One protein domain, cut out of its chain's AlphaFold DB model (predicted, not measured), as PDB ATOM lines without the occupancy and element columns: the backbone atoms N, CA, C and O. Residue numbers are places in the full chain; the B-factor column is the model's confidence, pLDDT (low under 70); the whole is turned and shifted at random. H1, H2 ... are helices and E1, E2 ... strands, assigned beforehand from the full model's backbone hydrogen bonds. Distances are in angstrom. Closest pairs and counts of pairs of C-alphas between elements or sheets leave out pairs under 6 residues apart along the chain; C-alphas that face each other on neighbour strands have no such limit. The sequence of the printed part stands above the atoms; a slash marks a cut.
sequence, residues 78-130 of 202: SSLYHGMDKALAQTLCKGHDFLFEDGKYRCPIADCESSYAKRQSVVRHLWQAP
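Overview. This is residues 78 to 130 of the 202 residues of an uncharacterized protein of Auricularia subglabra (strain TFB-10046 / SS5) (UniProt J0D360). Two short helices, H1 and H2, pack on each other and run opposite ways at one part of this small domain, and a small patch of extended chain round the short strand E1 lies beyond the first residues of H2. In that patch E1 pairs with two stretches too short to be named, residues 100 to 101 and residues 115 to 116, and a loop folds out and back between E1 and H2. The printed part has 53 residues, with two named helices and one named strand in the order H1, E1, H2; under half of the residues, 22, are in named elements, and by these the class is mostly helix. The whole is compact, with a radius of gyration of the C-alphas of 10.0 A, and rounded, with spans of 27 by 22 by 17 A.

Along the chain. The printed part begins at Ser 78, with its C-alpha at (86.218, -33.068, 6.081). H1 takes residues 86 to 95 and is 14.2 A long from first to last C-alpha; C-alpha 86 is at (97.742, -21.091, 1.641). E1 takes residues 104 to 106 and measures 6.5 A. H2 takes residues 119 to 127 and measures 12.8 A, and C-alpha 127 is at (93.968, -23.135, 4.497).

Arrangement. H1 and H2 touch, with 8 pairs of C-alphas within 8 A. Their closest C-alphas are those of Lys 86 and Trp 127, 5.2 A apart. They run opposite ways at a steep tilt of 41 degrees, and their centres are 9.1 A apart. In H1 and H2 every O i to N i+4 pair is within hydrogen-bond range. H1 and E1 are apart. The closest C-alphas of E1 and H2 are those of Tyr 105 and Arg 119, at 6.3 A, and their centres are 10.5 A apart. E1 pairs with no named strand. Residues 100 to 101 pair antiparallel with residues 104 to 105 of E1, and residues 105 to 106 of E1 pair antiparallel with residues 115 to 116.

Size, cuts and confidence. The two C-alphas farthest apart are those of Asp 85 and Asp 102, at 27.9 A, while those of Ser 78 and Pro 130, the first and last printed, are 10.1 A apart. The printed part has no cut. The link from H1 to E1 has 8 residues and is short; the link from E1 to H2, residues 107 to 118, is long. The mean pLDDT of the printed part is 80.6, and it is under 70 at residues 78 to 81, residues 95 to 97 and residue 129.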
ATOM      1  N   SER A  78      86.489 -33.924   7.245       47.56
ATOM      2  CA  SER A  78      86.218 -33.068   6.081       47.56
ATOM      3  C   SER A  78      85.287 -31.880   6.379       47.56
ATOM      4  O   SER A  78      85.180 -30.961   5.571       47.56
ATOM      5  N   SER A  79      84.623 -31.851   7.543       49.41
ATOM      6  CA  SER A  79      83.578 -30.852   7.846       49.41
ATOM      7  C   SER A  79      84.044 -29.587   8.573       49.41
ATOM      8  O   SER A  79      83.237 -28.684   8.778       49.41
ATOM      9  N   LEU A  80      85.303 -29.488   9.006       57.78
ATOM     10  CA  LEU A  80      85.739 -28.345   9.828       57.78
ATOM     11  C   LEU A  80      86.701 -27.392   9.114       57.78
ATOM     12  O   LEU A  80      86.740 -26.212   9.463       57.78
ATOM     13  N   TYR A  81      87.451 -27.872   8.125       65.88
ATOM     14  CA  TYR A  81      88.451 -27.099   7.387       65.88
ATOM     15  C   TYR A  81      88.737 -27.781   6.051       65.88
ATOM     16  O   TYR A  81      88.720 -29.005   5.965       65.88
ATOM     17  N   HIS A  82      89.067 -27.000   5.028       74.38
ATOM     18  CA  HIS A  82      89.184 -27.521   3.663       74.38
ATOM     19  C   HIS A  82      90.609 -27.908   3.256       74.38
ATOM     20  O   HIS A  82      90.823 -28.342   2.128       74.38
ATOM     21  N   GLY A  83      91.588 -27.748   4.158       70.31
ATOM     22  CA  GLY A  83      92.975 -28.177   3.939       70.31
ATOM     23  C   GLY A  83      93.619 -27.584   2.683       70.31
ATOM     24  O   GLY A  83      94.527 -28.191   2.122       70.31
ATOM     25  N   MET A  84      93.134 -26.432   2.212       79.88
ATOM     26  CA  MET A  84      93.590 -25.846   0.956       79.88
ATOM     27  C   MET A  84      94.982 -25.246   1.109       79.88
ATOM     28  O   MET A  84      95.377 -24.786   2.180       79.88
ATOM     29  N   ASP A  85      95.711 -25.164   0.002       81.69
ATOM     30  CA  ASP A  85      97.003 -24.497  -0.006       81.69
ATOM     31  C   ASP A  85      96.868 -23.012   0.367       81.69
ATOM     32  O   ASP A  85      95.921 -22.327  -0.040       81.69
ATOM     33  N   LYS A  86      97.825 -22.474   1.133       82.94
ATOM     34  CA  LYS A  86      97.742 -21.091   1.641       82.94
ATOM     35  C   LYS A  86      97.674 -20.074   0.502       82.94
ATOM     36  O   LYS A  86      96.940 -19.091   0.605       82.94
ATOM     37  N   ALA A  87      98.429 -20.310  -0.573       82.25
ATOM     38  CA  ALA A  87      98.407 -19.466  -1.762       82.25
ATOM     39  C   ALA A  87      97.033 -19.515  -2.448       82.25
ATOM     40  O   ALA A  87      96.468 -18.470  -2.753       82.25
ATOM     41  N   LEU A  88      96.453 -20.710  -2.592       84.50
ATOM     42  CA  LEU A  88      95.134 -20.907  -3.192       84.50
ATOM     43  C   LEU A  88      94.031 -20.218  -2.372       84.50
ATOM     44  O   LEU A  88      93.219 -19.481  -2.927       84.50
ATOM     45  N   ALA A  89      94.050 -20.359  -1.044       85.56
ATOM     46  CA  ALA A  89      93.113 -19.675  -0.152       85.56
ATOM     47  C   ALA A  89      93.243 -18.141  -0.212       85.56
ATOM     48  O   ALA A  89      92.249 -17.421  -0.098       85.56
ATOM     49  N   GLN A  90      94.459 -17.618  -0.404       84.44
ATOM     50  CA  GLN A  90      94.674 -16.185  -0.623       84.44
ATOM     51  C   GLN A  90      94.188 -15.724  -1.997       84.44
ATOM     52  O   GLN A  90      93.623 -14.636  -2.089       84.44
ATOM     53  N   THR A  91      94.375 -16.522  -3.047       85.06
ATOM     54  CA  THR A  91      93.857 -16.223  -4.389       85.06
ATOM     55  C   THR A  91      92.334 -16.178  -4.379       85.06
ATOM     56  O   THR A  91      91.762 -15.201  -4.853       85.06
ATOM     57  N   LEU A  92      91.679 -17.146  -3.732       81.12
ATOM     58  CA  LEU A  92      90.230 -17.116  -3.512       81.12
ATOM     59  C   LEU A  92      89.805 -15.867  -2.734       81.12
ATOM     60  O   LEU A  92      88.822 -15.229  -3.078       81.12
ATOM     61  N   CYS A  93      90.592 -15.441  -1.745       79.69
ATOM     62  CA  CYS A  93      90.302 -14.214  -1.006       79.69
ATOM     63  C   CYS A  93      90.418 -12.924  -1.816       79.69
ATOM     64  O   CYS A  93      89.784 -11.924  -1.466       79.69
ATOM     65  N   LYS A  94      91.299 -12.908  -2.814       79.88
ATOM     66  CA  LYS A  94      91.563 -11.736  -3.651       79.88
ATOM     67  C   LYS A  94      90.636 -11.675  -4.861       79.88
ATOM     68  O   LYS A  94      90.303 -10.576  -5.282       79.88
ATOM     69  N   GLY A  95      90.270 -12.834  -5.414       67.25
ATOM     70  CA  GLY A  95      89.515 -12.951  -6.661       67.25
ATOM     71  C   GLY A  95      88.015 -13.197  -6.500       67.25
ATOM     72  O   GLY A  95      87.276 -12.892  -7.427       67.25
ATOM     73  N   HIS A  96      87.553 -13.723  -5.360       64.62
ATOM     74  CA  HIS A  96      86.126 -13.936  -5.116       64.62
ATOM     75  C   HIS A  96      85.546 -12.870  -4.188       64.62
ATOM     76  O   HIS A  96      86.069 -12.604  -3.099       64.62
ATOM     77  N   ASP A  97      84.395 -12.332  -4.581       67.19
ATOM     78  CA  ASP A  97      83.491 -11.649  -3.669       67.19
ATOM     79  C   ASP A  97      82.945 -12.685  -2.686       67.19
ATOM     80  O   ASP A  97      81.996 -13.413  -2.974       67.19
ATOM     81  N   PHE A  98      83.581 -12.817  -1.520       75.69
ATOM     82  CA  PHE A  98      82.958 -13.545  -0.420       75.69
ATOM     83  C   PHE A  98      81.581 -12.943  -0.180       75.69
ATOM     84  O   PHE A  98      81.480 -11.737   0.067       75.69
ATOM     85  N   LEU A  99      80.552 -13.789  -0.216       81.81
ATOM     86  CA  LEU A  99      79.192 -13.384   0.105       81.81
ATOM     87  C   LEU A  99      79.199 -12.764   1.505       81.81
ATOM     88  O   LEU A  99      79.512 -13.423   2.503       81.81
ATOM     89  N   PHE A 100      78.962 -11.455   1.537       86.50
ATOM     90  CA  PHE A 100      78.907 -10.666   2.753       86.50
ATOM     91  C   PHE A 100      77.442 -10.532   3.153       86.50
ATOM     92  O   PHE A 100      76.713  -9.706   2.609       86.50
ATOM     93  N   GLU A 101      77.023 -11.375   4.086       87.94
ATOM     94  CA  GLU A 101      75.656 -11.436   4.598       87.94
ATOM     95  C   GLU A 101      75.679 -11.093   6.091       87.94
ATOM     96  O   GLU A 101      76.551 -11.555   6.832       87.94
ATOM     97  N   ASP A 102      74.755 -10.243   6.543       88.50
ATOM     98  CA  ASP A 102      74.587  -9.872   7.959       88.50
ATOM     99  C   ASP A 102      75.863  -9.362   8.658       88.50
ATOM    100  O   ASP A 102      76.114  -9.633   9.838       88.50
ATOM    101  N   GLY A 103      76.722  -8.644   7.931       90.62
ATOM    102  CA  GLY A 103      77.977  -8.142   8.493       90.62
ATOM    103  C   GLY A 103      79.085  -9.199   8.607       90.62
ATOM    104  O   GLY A 103      80.094  -8.963   9.282       90.62
ATOM    105  N   LYS A 104      78.914 -10.374   7.992       92.75
ATOM    106  CA  LYS A 104      79.849 -11.503   8.057       92.75
ATOM    107  C   LYS A 104      80.167 -12.030   6.659       92.75
ATOM    108  O   LYS A 104      79.337 -12.036   5.764       92.75
ATOM    109  N   TYR A 105      81.387 -12.519   6.494       90.69
ATOM    110  CA  TYR A 105      81.859 -13.200   5.295       90.69
ATOM    111  C   TYR A 105      81.584 -14.698   5.409       90.69
ATOM    112  O   TYR A 105      82.020 -15.323   6.386       90.69
ATOM    113  N   ARG A 106      80.892 -15.272   4.425       88.94
ATOM    114  CA  ARG A 106      80.672 -16.721   4.337       88.94
ATOM    115  C   ARG A 106      81.812 -17.438   3.624       88.94
ATOM    116  O   ARG A 106      82.500 -16.863   2.778       88.94
ATOM    117  N   CYS A 107      82.022 -18.698   4.001       86.44
ATOM    118  CA  CYS A 107      82.903 -19.592   3.263       86.44
ATOM    119  C   CYS A 107      82.332 -19.828   1.848       86.44
ATOM    120  O   CYS A 107      81.130 -20.044   1.721       86.44
ATOM    121  N   PRO A 108      83.154 -19.777   0.783       85.44
ATOM    122  CA  PRO A 108      82.694 -19.976  -0.593       85.44
ATOM    123  C   PRO A 108      82.496 -21.453  -0.971       85.44
ATOM    124  O   PRO A 108      82.072 -21.740  -2.086       85.44
ATOM    125  N   ILE A 109      82.848 -22.392  -0.092       82.62
ATOM    126  CA  ILE A 109      82.749 -23.823  -0.379       82.62
ATOM    127  C   ILE A 109      81.324 -24.290  -0.100       82.62
ATOM    128  O   ILE A 109      80.788 -24.035   0.979       82.62
ATOM    129  N   ALA A 110      80.729 -24.965  -1.088       75.12
ATOM    130  CA  ALA A 110      79.428 -25.604  -0.945       75.12
ATOM    131  C   ALA A 110      79.454 -26.527   0.282       75.12
ATOM    132  O   ALA A 110      80.448 -27.206   0.525       75.12
ATOM    133  N   ASP A 111      78.393 -26.482   1.085       78.06
ATOM    134  CA  ASP A 111      78.234 -27.237   2.338       78.06
ATOM    135  C   ASP A 111      79.027 -26.715   3.555       78.06
ATOM    136  O   ASP A 111      78.883 -27.246   4.658       78.06
ATOM    137  N   CYS A 112      79.805 -25.632   3.419       83.00
ATOM    138  CA  CYS A 112      80.423 -24.967   4.567       83.00
ATOM    139  C   CYS A 112      79.584 -23.781   5.067       83.00
ATOM    140  O   CYS A 112      79.647 -22.671   4.541       83.00
ATOM    141  N   GLU A 113      78.854 -23.981   6.165       82.88
ATOM    142  CA  GLU A 113      78.014 -22.944   6.796       82.88
ATOM    143  C   GLU A 113      78.800 -21.962   7.692       82.88
ATOM    144  O   GLU A 113      78.232 -21.159   8.441       82.88
ATOM    145  N   SER A 114      80.134 -21.997   7.640       84.31
ATOM    146  CA  SER A 114      80.969 -21.154   8.492       84.31
ATOM    147  C   SER A 114      80.930 -19.687   8.052       84.31
ATOM    148  O   SER A 114      81.165 -19.350   6.889       84.31
ATOM    149  N   SER A 115      80.684 -18.788   9.011       90.75
ATOM    150  CA  SER A 115      80.656 -17.336   8.795       90.75
ATOM    151  C   SER A 115      81.610 -16.596   9.734       90.75
ATOM    152  O   SER A 115      81.773 -16.946  10.905       90.75
ATOM    153  N   TYR A 116      82.255 -15.549   9.220       89.81
ATOM    154  CA  TYR A 116      83.340 -14.854   9.911       89.81
ATOM    155  C   TYR A 116      83.220 -13.335   9.806       89.81
ATOM    156  O   TYR A 116      82.961 -12.792   8.744       89.81
ATOM    157  N   ALA A 117      83.533 -12.610  10.882       91.25
ATOM    158  CA  ALA A 117      83.502 -11.141  10.877       91.25
ATOM    159  C   ALA A 117      84.611 -10.482  10.023       91.25
ATOM    160  O   ALA A 117      84.551  -9.294   9.729       91.25
ATOM    161  N   LYS A 118      85.665 -11.223   9.653       90.12
ATOM    162  CA  LYS A 118      86.833 -10.695   8.925       90.12
ATOM    163  C   LYS A 118      87.206 -11.622   7.773       90.12
ATOM    164  O   LYS A 118      87.300 -12.828   7.991       90.12
ATOM    165  N   ARG A 119      87.547 -11.064   6.604       88.12
ATOM    166  CA  ARG A 119      88.027 -11.839   5.436       88.12
ATOM    167  C   ARG A 119      89.211 -12.740   5.781       88.12
ATOM    168  O   ARG A 119      89.200 -13.922   5.475       88.12
ATOM    169  N   GLN A 120      90.194 -12.216   6.517       87.19
ATOM    170  CA  GLN A 120      91.374 -12.982   6.946       87.19
ATOM    171  C   GLN A 120      91.024 -14.245   7.749       87.19
ATOM    172  O   GLN A 120      91.753 -15.234   7.687       87.19
ATOM    173  N   SER A 121      89.915 -14.230   8.494       87.44
ATOM    174  CA  SER A 121      89.447 -15.401   9.235       87.44
ATOM    175  C   SER A 121      88.890 -16.480   8.308       87.44
ATOM    176  O   SER A 121      89.131 -17.652   8.581       87.44
ATOM    177  N   VAL A 122      88.226 -16.096   7.209       87.19
ATOM    178  CA  VAL A 122      87.773 -17.027   6.158       87.19
ATOM    179  C   VAL A 122      88.978 -17.672   5.490       87.19
ATOM    180  O   VAL A 122      89.048 -18.888   5.397       87.19
ATOM    181  N   VAL A 123      89.977 -16.868   5.110       87.44
ATOM    182  CA  VAL A 123      91.226 -17.379   4.523       87.44
ATOM    183  C   VAL A 123      91.855 -18.393   5.451       87.44
ATOM    184  O   VAL A 123      92.124 -19.515   5.044       87.44
ATOM    185  N   ARG A 124      92.025 -18.027   6.723       85.19
ATOM    186  CA  ARG A 124      92.551 -18.935   7.736       85.19
ATOM    187  C   ARG A 124      91.726 -20.216   7.843       85.19
ATOM    188  O   ARG A 124      92.319 -21.272   7.928       85.19
ATOM    189  N   HIS A 125      90.403 -20.152   7.805       85.75
ATOM    190  CA  HIS A 125      89.568 -21.352   7.794       85.75
ATOM    191  C   HIS A 125      89.753 -22.219   6.532       85.75
ATOM    192  O   HIS A 125      89.749 -23.441   6.629       85.75
ATOM    193  N   LEU A 126      89.981 -21.611   5.368       85.06
ATOM    194  CA  LEU A 126      90.201 -22.345   4.120       85.06
ATOM    195  C   LEU A 126      91.529 -23.121   4.116       85.06
ATOM    196  O   LEU A 126      91.544 -24.282   3.714       85.06
ATOM    197  N   TRP A 127      92.634 -22.506   4.569       84.06
ATOM    198  CA  TRP A 127      93.968 -23.135   4.497       84.06
ATOM    199  C   TRP A 127      94.476 -23.766   5.789       84.06
ATOM    200  O   TRP A 127      95.423 -24.551   5.761       84.06
ATOM    201  N   GLN A 128      93.923 -23.411   6.951       79.69
ATOM    202  CA  GLN A 128      94.413 -23.956   8.210       79.69
ATOM    203  C   GLN A 128      93.864 -25.367   8.399       79.69
ATOM    204  O   GLN A 128      92.785 -25.548   8.952       79.69
ATOM    205  N   ALA A 129      94.623 -26.371   7.961       69.31
ATOM    206  CA  ALA A 129      94.337 -27.753   8.314       69.31
ATOM    207  C   ALA A 129      94.348 -27.895   9.851       69.31
ATOM    208  O   ALA A 129      95.294 -27.431  10.500       69.31
ATOM    209  N   PRO A 130      93.312 -28.481  10.472       70.56
ATOM    210  CA  PRO A 130      93.303 -28.716  11.900       70.56
ATOM    211  C   PRO A 130      94.424 -29.698  12.207       70.56
ATOM    212  O   PRO A 130      94.552 -30.740  11.566       70.56
TER     213      PRO A 130